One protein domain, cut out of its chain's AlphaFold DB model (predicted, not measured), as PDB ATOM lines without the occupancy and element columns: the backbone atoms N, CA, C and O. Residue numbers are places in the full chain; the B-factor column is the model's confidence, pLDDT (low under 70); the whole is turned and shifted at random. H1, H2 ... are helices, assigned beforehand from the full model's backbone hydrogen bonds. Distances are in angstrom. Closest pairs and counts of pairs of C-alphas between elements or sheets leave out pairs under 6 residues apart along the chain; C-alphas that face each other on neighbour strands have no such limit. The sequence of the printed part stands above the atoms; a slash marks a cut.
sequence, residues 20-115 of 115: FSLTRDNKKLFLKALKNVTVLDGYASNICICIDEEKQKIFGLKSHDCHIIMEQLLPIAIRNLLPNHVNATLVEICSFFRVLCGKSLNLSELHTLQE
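Overview. This is residues 20 to 115 of the 115 residues of an uncharacterized protein of Lupinus albus (UniProt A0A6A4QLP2). H1, H3, H4 and H5 make a flat zigzag, with short H2 packed on H1. It is all helix, five named in 96 printed residues. Only just compact, close to loose, it spans 45 by 34 by 17 A, with C-alpha radius of gyration 14.6 A.

Arrangement. H1, residues 24 to 35, touches H2, residues 47 to 50: closest C-alphas 35 and 48, 4.3 A. H3, residues 63 to 77, touches H1 at a steep tilt, 61 degrees: closest C-alphas 30 and 77, 5.3 A. H4, residues 84 to 100, forms hairpins at 39 degrees with H3, closest C-alphas 71 and 94, 4.7 A, and H5, residues 107 to 114, closest C-alphas 96 and 113, 6.8 A. Every O i to N i+4 pair is within hydrogen-bond range in H1, H4 and H5, 8 of 11 in H3.

Along the chain. H1 begins at C-alpha 24 (104.487, 79.990, 51.882) and H5 ends at C-alpha 114 (77.645, 92.520, 73.212).

Size, cuts and confidence. The printed part has no cut, H2's links are long, and no printed residue's pLDDT is under 70.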
ATOM      1  N   PHE A  20      95.294  77.963  61.147       87.75
ATOM      2  CA  PHE A  20      95.426  79.415  61.005       87.75
ATOM      3  C   PHE A  20      96.789  79.850  60.442       87.75
ATOM      4  O   PHE A  20      97.059  81.045  60.326       87.75
ATOM      5  N   SER A  21      97.664  78.904  60.093       91.94
ATOM      6  CA  SER A  21      98.957  79.201  59.484       91.94
ATOM      7  C   SER A  21      98.838  79.289  57.964       91.94
ATOM      8  O   SER A  21      98.384  78.357  57.303       91.94
ATOM      9  N   LEU A  22      99.307  80.394  57.385       93.38
ATOM     10  CA  LEU A  22      99.417  80.526  55.933       93.38
ATOM     11  C   LEU A  22     100.602  79.710  55.407       93.38
ATOM     12  O   LEU A  22     101.720  79.810  55.919       93.38
ATOM     13  N   THR A  23     100.372  78.966  54.324       93.25
ATOM     14  CA  THR A  23     101.455  78.363  53.542       93.25
ATOM     15  C   THR A  23     102.346  79.448  52.943       93.25
ATOM     16  O   THR A  23     101.984  80.627  52.863       93.25
ATOM     17  N   ARG A  24     103.530  79.054  52.474       92.62
ATOM     18  CA  ARG A  24     104.487  79.990  51.882       92.62
ATOM     19  C   ARG A  24     103.907  80.723  50.664       92.62
ATOM     20  O   ARG A  24     104.181  81.910  50.507       92.62
ATOM     21  N   ASP A  25     103.076  80.053  49.869       93.44
ATOM     22  CA  ASP A  25     102.413  80.638  48.699       93.44
ATOM     23  C   ASP A  25     101.234  81.532  49.092       93.44
ATOM     24  O   ASP A  25     101.153  82.673  48.628       93.44
ATOM     25  N   ASN A  26     100.393  81.097  50.037       95.31
ATOM     26  CA  ASN A  26      99.288  81.924  50.535       95.31
ATOM     27  C   ASN A  26      99.808  83.194  51.221       95.31
ATOM     28  O   ASN A  26      99.222  84.263  51.081       95.31
ATOM     29  N   LYS A  27     100.961  83.121  51.894       95.69
ATOM     30  CA  LYS A  27     101.626  84.291  52.476       95.69
ATOM     31  C   LYS A  27     102.058  85.302  51.413       95.69
ATOM     32  O   LYS A  27     101.911  86.499  51.632       95.69
ATOM     33  N   LYS A  28     102.545  84.850  50.249       95.94
ATOM     34  CA  LYS A  28     102.850  85.754  49.124       95.94
ATOM     35  C   LYS A  28     101.588  86.417  48.589       95.94
ATOM     36  O   LYS A  28     101.606  87.619  48.366       95.94
ATOM     37  N   LEU A  29     100.500  85.662  48.423       96.44
ATOM     38  CA  LEU A  29      99.216  86.212  47.976       96.44
ATOM     39  C   LEU A  29      98.689  87.274  48.946       96.44
ATOM     40  O   LEU A  29      98.317  88.359  48.510       96.44
ATOM     41  N   PHE A  30      98.747  86.995  50.249       97.00
ATOM     42  CA  PHE A  30      98.371  87.938  51.301       97.00
ATOM     43  C   PHE A  30      99.183  89.241  51.227       97.00
ATOM     44  O   PHE A  30      98.621  90.333  51.176       97.00
ATOM     45  N   LEU A  31     100.515  89.138  51.166       97.38
ATOM     46  CA  LEU A  31     101.399  90.306  51.098       97.38
ATOM     47  C   LEU A  31     101.221  91.086  49.796       97.38
ATOM     48  O   LEU A  31     101.181  92.314  49.816       97.38
ATOM     49  N   LYS A  32     101.056  90.386  48.673       96.31
ATOM     50  CA  LYS A  32     100.777  90.999  47.375       96.31
ATOM     51  C   LYS A  32      99.439  91.734  47.377       96.31
ATOM     52  O   LYS A  32      99.352  92.809  46.790       96.31
ATOM     53  N   ALA A  33      98.412  91.196  48.034       96.19
ATOM     54  CA  ALA A  33      97.137  91.888  48.192       96.19
ATOM     55  C   ALA A  33      97.337  93.216  48.932       96.19
ATOM     56  O   ALA A  33      96.978  94.256  48.389       96.19
ATOM     57  N   LEU A  34      97.997  93.199  50.097       96.56
ATOM     58  CA  LEU A  34      98.270  94.410  50.880       96.56
ATOM     59  C   LEU A  34      99.153  95.424  50.137       96.56
ATOM     60  O   LEU A  34      98.925  96.625  50.237       96.56
ATOM     61  N   LYS A  35     100.142  94.960  49.368       96.06
ATOM     62  CA  LYS A  35     101.063  95.837  48.634       96.06
ATOM     63  C   LYS A  35     100.392  96.587  47.488       96.06
ATOM     64  O   LYS A  35     100.780  97.708  47.184       96.06
ATOM     65  N   ASN A  36      99.386  95.972  46.871       95.75
ATOM     66  CA  ASN A  36      98.629  96.576  45.777       95.75
ATOM     67  C   ASN A  36      97.471  97.461  46.264       95.75
ATOM     68  O   ASN A  36      96.750  98.025  45.440       95.75
ATOM     69  N   VAL A  37      97.271  97.592  47.579       93.88
ATOM     70  CA  VAL A  37      96.265  98.505  48.125       93.88
ATOM     71  C   VAL A  37      96.675  99.942  47.821       93.88
ATOM     72  O   VAL A  37      97.760 100.390  48.178       93.88
ATOM     73  N   THR A  38      95.762 100.675  47.191       92.31
ATOM     74  CA  THR A  38      95.842 102.127  47.031       92.31
ATOM     75  C   THR A  38      94.700 102.745  47.825       92.31
ATOM     76  O   THR A  38      93.555 102.317  47.691       92.31
ATOM     77  N   VAL A  39      95.011 103.729  48.660       89.56
ATOM     78  CA  VAL A  39      94.033 104.452  49.481       89.56
ATOM     79  C   VAL A  39      94.031 105.934  49.120       89.56
ATOM     80  O   VAL A  39      94.970 106.426  48.495       89.56
ATOM     81  N   LEU A  40      92.969 106.643  49.507       92.31
ATOM     82  CA  LEU A  40      92.906 108.098  49.374       92.31
ATOM     83  C   LEU A  40      93.956 108.771  50.266       92.31
ATOM     84  O   LEU A  40      94.333 108.236  51.311       92.31
ATOM     85  N   ASP A  41      94.388 109.966  49.866       91.00
ATOM     86  CA  ASP A  41      95.303 110.761  50.680       91.00
ATOM     87  C   ASP A  41      94.698 111.053  52.062       91.00
ATOM     88  O   ASP A  41      93.497 111.299  52.203       91.00
ATOM     89  N   GLY A  42      95.530 110.952  53.096       91.06
ATOM     90  CA  GLY A  42      95.115 111.060  54.494       91.06
ATOM     91  C   GLY A  42      94.351 109.855  55.063       91.06
ATOM     92  O   GLY A  42      94.080 109.858  56.263       91.06
ATOM     93  N   TYR A  43      94.022 108.825  54.269       92.38
ATOM     94  CA  TYR A  43      93.315 107.642  54.779       92.38
ATOM     95  C   TYR A  43      94.232 106.657  55.498       92.38
ATOM     96  O   TYR A  43      93.860 106.157  56.546       92.38
ATOM     97  N   ALA A  44      95.401 106.351  54.934       94.12
ATOM     98  CA  ALA A  44      96.463 105.562  55.559       94.12
ATOM     99  C   ALA A  44      97.808 105.969  54.950       94.12
ATOM    100  O   ALA A  44      97.848 106.641  53.915       94.12
ATOM    101  N   SER A  45      98.918 105.571  55.574       93.06
ATOM    102  CA  SER A  45     100.222 105.749  54.939       93.06
ATOM    103  C   SER A  45     100.395 104.786  53.754       93.06
ATOM    104  O   SER A  45      99.574 103.896  53.518       93.06
ATOM    105  N   ASN A  46     101.462 104.961  52.970       93.25
ATOM    106  CA  ASN A  46     101.746 104.093  51.829       93.25
ATOM    107  C   ASN A  46     102.200 102.691  52.287       93.25
ATOM    108  O   ASN A  46     103.393 102.401  52.306       93.25
ATOM    109  N   ILE A  47     101.247 101.812  52.620       94.88
ATOM    110  CA  ILE A  47     101.473 100.445  53.133       94.88
ATOM    111  C   ILE A  47     102.401  99.615  52.227       94.88
ATOM    112  O   ILE A  47     103.134  98.759  52.721       94.88
ATOM    113  N   CYS A  48     102.435  99.888  50.919       95.25
ATOM    114  CA  CYS A  48     103.306  99.197  49.964       95.25
ATOM    115  C   CYS A  48     104.788  99.227  50.380       95.25
ATOM    116  O   CYS A  48     105.482  98.217  50.253       95.25
ATOM    117  N   ILE A  49     105.267 100.341  50.950       95.44
ATOM    118  CA  ILE A  49     106.678 100.485  51.357       95.44
ATOM    119  C   ILE A  49     107.037  99.617  52.570       95.44
ATOM    120  O   ILE A  49     108.210  99.346  52.813       95.44
ATOM    121  N   CYS A  50     106.031  99.181  53.326       96.50
ATOM    122  CA  CYS A  50     106.174  98.358  54.521       96.50
ATOM    123  C   CYS A  50     106.214  96.856  54.208       96.50
ATOM    124  O   CYS A  50     106.283  96.048  55.136       96.50
ATOM    125  N   ILE A  51     106.130  96.456  52.933       96.94
ATOM    126  CA  ILE A  51     105.967  95.058  52.520       96.94
ATOM    127  C   ILE A  51     107.182  94.578  51.727       96.94
ATOM    128  O   ILE A  51     107.444  95.019  50.608       96.94
ATOM    129  N   ASP A  52     107.877  93.589  52.286       95.75
ATOM    130  CA  ASP A  52     108.933  92.827  51.620       95.75
ATOM    131  C   ASP A  52     108.376  91.448  51.229       95.75
ATOM    132  O   ASP A  52     108.292  90.528  52.048       95.75
ATOM    133  N   GLU A  53     107.948  91.312  49.970       93.56
ATOM    134  CA  GLU A  53     107.400  90.059  49.431       93.56
ATOM    135  C   GLU A  53     108.446  88.938  49.351       93.56
ATOM    136  O   GLU A  53     108.101  87.770  49.552       93.56
ATOM    137  N   GLU A  54     109.715  89.271  49.089       91.50
ATOM    138  CA  GLU A  54     110.795  88.288  48.947       91.50
ATOM    139  C   GLU A  54     111.128  87.648  50.293       91.50
ATOM    140  O   GLU A  54     111.181  86.420  50.416       91.50
ATOM    141  N   LYS A  55     111.281  88.477  51.333       95.00
ATOM    142  CA  LYS A  55     111.509  88.013  52.709       95.00
ATOM    143  C   LYS A  55     110.223  87.606  53.425       95.00
ATOM    144  O   LYS A  55     110.300  87.081  54.535       95.00
ATOM    145  N   GLN A  56     109.063  87.824  52.805       94.50
ATOM    146  CA  GLN A  56     107.732  87.562  53.355       94.50
ATOM    147  C   GLN A  56     107.478  88.270  54.692       94.50
ATOM    148  O   GLN A  56     106.985  87.662  55.654       94.50
ATOM    149  N   LYS A  57     107.855  89.549  54.763       94.94
ATOM    150  CA  LYS A  57     107.811  90.365  55.980       94.94
ATOM    151  C   LYS A  57     106.999  91.635  55.776       94.94
ATOM    152  O   LYS A  57     106.985  92.221  54.698       94.94
ATOM    153  N   ILE A  58     106.385  92.067  56.869       96.62
ATOM    154  CA  ILE A  58     105.798  93.394  57.022       96.62
ATOM    155  C   ILE A  58     106.622  94.115  58.089       96.62
ATOM    156  O   ILE A  58     106.949  93.513  59.115       96.62
ATOM    157  N   PHE A  59     107.000  95.364  57.851       96.00
ATOM    158  CA  PHE A  59     107.860  96.132  58.751       96.00
ATOM    159  C   PHE A  59     107.521  97.622  58.712       96.00
ATOM    160  O   PHE A  59     107.008  98.128  57.721       96.00
ATOM    161  N   GLY A  60     107.825  98.342  59.793       95.44
ATOM    162  CA  GLY A  60     107.698  99.804  59.825       95.44
ATOM    163  C   GLY A  60     106.264 100.341  59.765       95.44
ATOM    164  O   GLY A  60     106.090 101.529  59.510       95.44
ATOM    165  N   LEU A  61     105.248  99.502  60.001       95.75
ATOM    166  CA  LEU A  61     103.869  99.969  60.114       95.75
ATOM    167  C   LEU A  61     103.710 100.866  61.341       95.75
ATOM    168  O   LEU A  61     104.177 100.544  62.436       95.75
ATOM    169  N   LYS A  62     102.999 101.978  61.161       95.12
ATOM    170  CA  LYS A  62     102.531 102.797  62.280       95.12
ATOM    171  C   LYS A  62     101.276 102.165  62.877       95.12
ATOM    172  O   LYS A  62     100.552 101.461  62.181       95.12
ATOM    173  N   SER A  63     100.979 102.484  64.140       95.62
ATOM    174  CA  SER A  63      99.766 101.996  64.822       95.62
ATOM    175  C   SER A  63      98.502 102.229  63.984       95.62
ATOM    176  O   SER A  63      97.723 101.309  63.759       95.62
ATOM    177  N   HIS A  64      98.370 103.430  63.416       94.31
ATOM    178  CA  HIS A  64      97.282 103.782  62.509       94.31
ATOM    179  C   HIS A  64      97.129 102.790  61.337       94.31
ATOM    180  O   HIS A  64      96.037 102.297  61.077       94.31
ATOM    181  N   ASP A  65      98.219 102.445  60.651       95.19
ATOM    182  CA  ASP A  65      98.164 101.536  59.500       95.19
ATOM    183  C   ASP A  65      97.869 100.094  59.930       95.19
ATOM    184  O   ASP A  65      97.191  99.363  59.211       95.19
ATOM    185  N   CYS A  66      98.314  99.689  61.125       95.75
ATOM    186  CA  CYS A  66      97.925  98.410  61.716       95.75
ATOM    187  C   CYS A  66      96.408  98.330  61.946       95.75
ATOM    188  O   CYS A  66      95.818  97.300  61.628       95.75
ATOM    189  N   HIS A  67      95.785  99.404  62.448       94.88
ATOM    190  CA  HIS A  67      94.329  99.486  62.616       94.88
ATOM    191  C   HIS A  67      93.601  99.370  61.274       94.88
ATOM    192  O   HIS A  67      92.724  98.523  61.125       94.88
ATOM    193  N   ILE A  68      94.033 100.124  60.258       95.19
ATOM    194  CA  ILE A  68      93.460 100.028  58.906       95.19
ATOM    195  C   ILE A  68      93.605  98.612  58.334       95.19
ATOM    196  O   ILE A  68      92.658  98.072  57.752       95.19
ATOM    197  N   ILE A  69      94.765  97.971  58.516       96.69
ATOM    198  CA  ILE A  69      94.960  96.587  58.078       96.69
ATOM    199  C   ILE A  69      93.999  95.660  58.816       96.69
ATOM    200  O   ILE A  69      93.308  94.895  58.159       96.69
ATOM    201  N   MET A  70      93.918  95.731  60.143       96.38
ATOM    202  CA  MET A  70      93.062  94.848  60.938       96.38
ATOM    203  C   MET A  70      91.579  95.018  60.599       96.38
ATOM    204  O   MET A  70      90.887  94.029  60.394       96.38
ATOM    205  N   GLU A  71      91.090  96.250  60.521       95.00
ATOM    206  CA  GLU A  71      89.654  96.537  60.445       95.00
ATOM    207  C   GLU A  71      89.111  96.509  59.008       95.00
ATOM    208  O   GLU A  71      87.927  96.242  58.802       95.00
ATOM    209  N   GLN A  72      89.954  96.787  58.005       93.75
ATOM    210  CA  GLN A  72      89.504  97.016  56.623       93.75
ATOM    211  C   GLN A  72      90.161  96.073  55.617       93.75
ATOM    212  O   GLN A  72      89.477  95.485  54.778       93.75
ATOM    213  N   LEU A  73      91.488  95.919  55.671       96.12
ATOM    214  CA  LEU A  73      92.226  95.228  54.607       96.12
ATOM    215  C   LEU A  73      92.375  93.727  54.858       96.12
ATOM    216  O   LEU A  73      92.364  92.953  53.907       96.12
ATOM    217  N   LEU A  74      92.484  93.299  56.115       96.38
ATOM    218  CA  LEU A  74      92.673  91.904  56.512       96.38
ATOM    219  C   LEU A  74      91.525  90.997  56.031       96.38
ATOM    220  O   LEU A  74      91.844  89.982  55.410       96.38
ATOM    221  N   PRO A  75      90.229  91.361  56.181       95.38
ATOM    222  CA  PRO A  75      89.110  90.579  55.636       95.38
ATOM    223  C   PRO A  75      89.224  90.305  54.136       95.38
ATOM    224  O   PRO A  75      88.840  89.243  53.647       95.38
ATOM    225  N   ILE A  76      89.762  91.276  53.397       94.94
ATOM    226  CA  ILE A  76      89.910  91.212  51.944       94.94
ATOM    227  C   ILE A  76      91.156  90.400  51.590       94.94
ATOM    228  O   ILE A  76      91.094  89.497  50.757       94.94
ATOM    229  N   ALA A  77      92.279  90.697  52.243       95.94
ATOM    230  CA  ALA A  77      93.581  90.110  51.957       95.94
ATOM    231  C   ALA A  77      93.660  88.621  52.316       95.94
ATOM    232  O   ALA A  77      94.435  87.898  51.696       95.94
ATOM    233  N   ILE A  78      92.876  88.155  53.295       95.19
ATOM    234  CA  ILE A  78      92.878  86.752  53.738       95.19
ATOM    235  C   ILE A  78      91.809  85.887  53.062       95.19
ATOM    236  O   ILE A  78      91.786  84.660  53.225       95.19
ATOM    237  N   ARG A  79      90.930  86.505  52.267       92.75
ATOM    238  CA  ARG A  79      89.820  85.825  51.600       92.75
ATOM    239  C   ARG A  79      90.334  84.646  50.769       92.75
ATOM    240  O   ARG A  79      91.183  84.805  49.899       92.75
ATOM    241  N   ASN A  80      89.780  83.462  51.033       90.50
ATOM    242  CA  ASN A  80      90.138  82.187  50.396       90.50
ATOM    243  C   ASN A  80      91.580  81.688  50.649       90.50
ATOM    244  O   ASN A  80      92.016  80.760  49.975       90.50
ATOM    245  N   LEU A  81      92.321  82.258  51.611       95.19
ATOM    246  CA  LEU A  81      93.689  81.816  51.943       95.19
ATOM    247  C   LEU A  81      93.775  80.820  53.112       95.19
ATOM    248  O   LEU A  81      94.828  80.219  53.330       95.19
ATOM    249  N   LEU A  82      92.684  80.651  53.859       94.75
ATOM    250  CA  LEU A  82      92.548  79.755  55.007       94.75
ATOM    251  C   LEU A  82      91.221  78.984  54.904       94.75
ATOM    252  O   LEU A  82      90.345  79.384  54.126       94.75
ATOM    253  N   PRO A  83      91.037  77.904  55.687       94.56
ATOM    254  CA  PRO A  83      89.757  77.209  55.766       94.56
ATOM    255  C   PRO A  83      88.603  78.171  56.065       94.56
ATOM    256  O   PRO A  83      88.748  79.094  56.867       94.56
ATOM    257  N   ASN A  84      87.438  77.927  55.456       94.19
ATOM    258  CA  ASN A  84      86.295  78.848  55.506       94.19
ATOM    259  C   ASN A  84      85.893  79.256  56.927       94.19
ATOM    260  O   ASN A  84      85.601  80.422  57.151       94.19
ATOM    261  N   HIS A  85      85.921  78.325  57.885       94.06
ATOM    262  CA  HIS A  85      85.581  78.625  59.275       94.06
ATOM    263  C   HIS A  85      86.592  79.583  59.928       94.06
ATOM    264  O   HIS A  85      86.184  80.521  60.594       94.06
ATOM    265  N   VAL A  86      87.898  79.409  59.682       94.38
ATOM    266  CA  VAL A  86      88.938  80.319  60.196       94.38
ATOM    267  C   VAL A  86      88.792  81.700  59.567       94.38
ATOM    268  O   VAL A  86      88.853  82.710  60.262       94.38
ATOM    269  N   ASN A  87      88.568  81.744  58.253       94.75
ATOM    270  CA  ASN A  87      88.353  82.992  57.532       94.75
ATOM    271  C   ASN A  87      87.110  83.737  58.026       94.75
ATOM    272  O   ASN A  87      87.194  84.937  58.257       94.75
ATOM    273  N   ALA A  88      85.988  83.040  58.225       95.00
ATOM    274  CA  ALA A  88      84.768  83.632  58.768       95.00
ATOM    275  C   ALA A  88      85.016  84.246  60.152       95.00
ATOM    276  O   ALA A  88      84.735  85.424  60.348       95.00
ATOM    277  N   THR A  89      85.660  83.503  61.058       95.25
ATOM    278  CA  THR A  89      85.999  84.009  62.395       95.25
ATOM    279  C   THR A  89      86.922  85.228  62.342       95.25
ATOM    280  O   THR A  89      86.714  86.191  63.074       95.25
ATOM    281  N   LEU A  90      87.937  85.236  61.470       95.56
ATOM    282  CA  LEU A  90      88.809  86.406  61.317       95.56
ATOM    283  C   LEU A  90      88.040  87.621  60.792       95.56
ATOM    284  O   LEU A  90      88.222  88.717  61.309       95.56
ATOM    285  N   VAL A  91      87.158  87.431  59.808       95.38
ATOM    286  CA  VAL A  91      86.307  88.501  59.267       95.38
ATOM    287  C   VAL A  91      85.369  89.062  60.338       95.38
ATOM    288  O   VAL A  91      85.230  90.280  60.430       95.38
ATOM    289  N   GLU A  92      84.771  88.209  61.169       94.56
ATOM    290  CA  GLU A  92      83.930  88.624  62.299       94.56
ATOM    291  C   GLU A  92      84.720  89.459  63.311       94.56
ATOM    292  O   GLU A  92      84.273  90.541  63.687       94.56
ATOM    293  N   ILE A  93      85.932  89.026  63.679       94.62
ATOM    294  CA  ILE A  93      86.819  89.785  64.575       94.62
ATOM    295  C   ILE A  93      87.158  91.156  63.973       94.62
ATOM    296  O   ILE A  93      87.052  92.176  64.653       94.62
ATOM    297  N   CYS A  94      87.530  91.211  62.694       95.94
ATOM    298  CA  CYS A  94      87.800  92.472  62.003       95.94
ATOM    299  C   CYS A  94      86.571  93.393  61.997       95.94
ATOM    300  O   CYS A  94      86.697  94.596  62.229       95.94
ATOM    301  N   SER A  95      85.382  92.832  61.755       93.56
ATOM    302  CA  SER A  95      84.116  93.569  61.765       93.56
ATOM    303  C   SER A  95      83.788  94.116  63.153       93.56
ATOM    304  O   SER A  95      83.390  95.273  63.273       93.56
ATOM    305  N   PHE A  96      84.001  93.318  64.200       93.44
ATOM    306  CA  PHE A  96      83.829  93.739  65.587       93.44
ATOM    307  C   PHE A  96      84.696  94.964  65.900       93.44
ATOM    308  O   PHE A  96      84.181  95.994  66.338       93.44
ATOM    309  N   PHE A  97      86.000  94.896  65.604       93.31
ATOM    310  CA  PHE A  97      86.912  96.015  65.857       93.31
ATOM    311  C   PHE A  97      86.595  97.238  65.006       93.31
ATOM    312  O   PHE A  97      86.683  98.355  65.498       93.31
ATOM    313  N   ARG A  98      86.148  97.047  63.764       93.25
ATOM    314  CA  ARG A  98      85.726  98.155  62.906       93.25
ATOM    315  C   ARG A  98      84.563  98.950  63.505       93.25
ATOM    316  O   ARG A  98      84.544 100.173  63.379       93.25
ATOM    317  N   VAL A  99      83.588  98.277  64.116       92.31
ATOM    318  CA  VAL A  99      82.462  98.951  64.783       92.31
ATOM    319  C   VAL A  99      82.933  99.584  66.095       92.31
ATOM    320  O   VAL A  99      82.655 100.755  66.346       92.31
ATOM    321  N   LEU A 100      83.711  98.853  66.899       91.56
ATOM    322  CA  LEU A 100      84.207  99.322  68.196       91.56
ATOM    323  C   LEU A 100      85.140 100.541  68.090       91.56
ATOM    324  O   LEU A 100      85.069 101.449  68.915       91.56
ATOM    325  N   CYS A 101      86.017 100.568  67.086       89.56
ATOM    326  CA  CYS A 101      86.988 101.638  66.843       89.56
ATOM    327  C   CYS A 101      86.464 102.710  65.872       89.56
ATOM    328  O   CYS A 101      87.214 103.593  65.448       89.56
ATOM    329  N   GLY A 102      85.175 102.660  65.524       88.19
ATOM    330  CA  GLY A 102      84.538 103.647  64.666       88.19
ATOM    331  C   GLY A 102      84.609 105.062  65.249       88.19
ATOM    332  O   GLY A 102      84.544 105.277  66.458       88.19
ATOM    333  N   LYS A 103      84.691 106.070  64.369       87.69
ATOM    334  CA  LYS A 103      84.728 107.496  64.758       87.69
ATOM    335  C   LYS A 103      83.512 107.928  65.591       87.69
ATOM    336  O   LYS A 103      83.605 108.861  66.384       87.69
ATOM    337  N   SER A 104      82.371 107.287  65.368       88.94
ATOM    338  CA  SER A 104      81.121 107.510  66.088       88.94
ATOM    339  C   SER A 104      80.527 106.165  66.464       88.94
ATOM    340  O   SER A 104      80.418 105.292  65.607       88.94
ATOM    341  N   LEU A 105      80.111 106.024  67.720       85.94
ATOM    342  CA  LEU A 105      79.489 104.805  68.218       85.94
ATOM    343  C   LEU A 105      77.970 104.909  68.095       85.94
ATOM    344  O   LEU A 105      77.355 105.832  68.631       85.94
ATOM    345  N   ASN A 106      77.367 103.945  67.404       87.19
ATOM    346  CA  ASN A 106      75.926 103.751  67.410       87.19
ATOM    347  C   ASN A 106      75.571 102.787  68.546       87.19
ATOM    348  O   ASN A 106      76.011 101.639  68.544       87.19
ATOM    349  N   LEU A 107      74.757 103.237  69.507       87.81
ATOM    350  CA  LEU A 107      74.350 102.410  70.648       87.81
ATOM    351  C   LEU A 107      73.662 101.108  70.213       87.81
ATOM    352  O   LEU A 107      73.892 100.073  70.827       87.81
ATOM    353  N   SER A 108      72.871 101.134  69.137       88.31
ATOM    354  CA  SER A 108      72.205  99.933  68.616       88.31
ATOM    355  C   SER A 108      73.202  98.908  68.073       88.31
ATOM    356  O   SER A 108      73.034  97.709  68.287       88.31
ATOM    357  N   GLU A 109      74.246  99.367  67.378       87.44
ATOM    358  CA  GLU A 109      75.316  98.488  66.891       87.44
ATOM    359  C   GLU A 109      76.127  97.943  68.066       87.44
ATOM    360  O   GLU A 109      76.437  96.757  68.098       87.44
ATOM    361  N   LEU A 110      76.393  98.775  69.078       87.00
ATOM    362  CA  LEU A 110      77.124  98.367  70.276       87.00
ATOM    363  C   LEU A 110      76.383  97.288  71.076       87.00
ATOM    364  O   LEU A 110      77.008  96.338  71.534       87.00
ATOM    365  N   HIS A 111      75.058  97.408  71.209       87.94
ATOM    366  CA  HIS A 111      74.229  96.369  71.821       87.94
ATOM    367  C   HIS A 111      74.326  95.049  71.053       87.94
ATOM    368  O   HIS A 111      74.458  94.001  71.672       87.94
ATOM    369  N   THR A 112      74.351  95.111  69.720       87.88
ATOM    370  CA  THR A 112      74.507  93.920  68.869       87.88
ATOM    371  C   THR A 112      75.889  93.277  69.027       87.88
ATOM    372  O   THR A 112      76.009  92.069  68.903       87.88
ATOM    373  N   LEU A 113      76.941  94.057  69.307       87.25
ATOM    374  CA  LEU A 113      78.291  93.523  69.545       87.25
ATOM    375  C   LEU A 113      78.443  92.800  70.893       87.25
ATOM    376  O   LEU A 113      79.424  92.079  71.079       87.25
ATOM    377  N   GLN A 114      77.564  93.077  71.860       83.56
ATOM    378  CA  GLN A 114      77.645  92.520  73.212       83.56
ATOM    379  C   GLN A 114      76.977  91.139  73.330       83.56
ATOM    380  O   GLN A 114      77.320  90.387  74.245       83.56
ATOM    381  N   GLU A 115      76.028  90.834  72.446       71.38
ATOM    382  CA  GLU A 115      75.292  89.559  72.379       71.38
ATOM    383  C   GLU A 115      76.029  88.509  71.535       71.38
ATOM    384  O   GLU A 115      76.015  87.326  71.954       71.38
TER     385      GLU A 115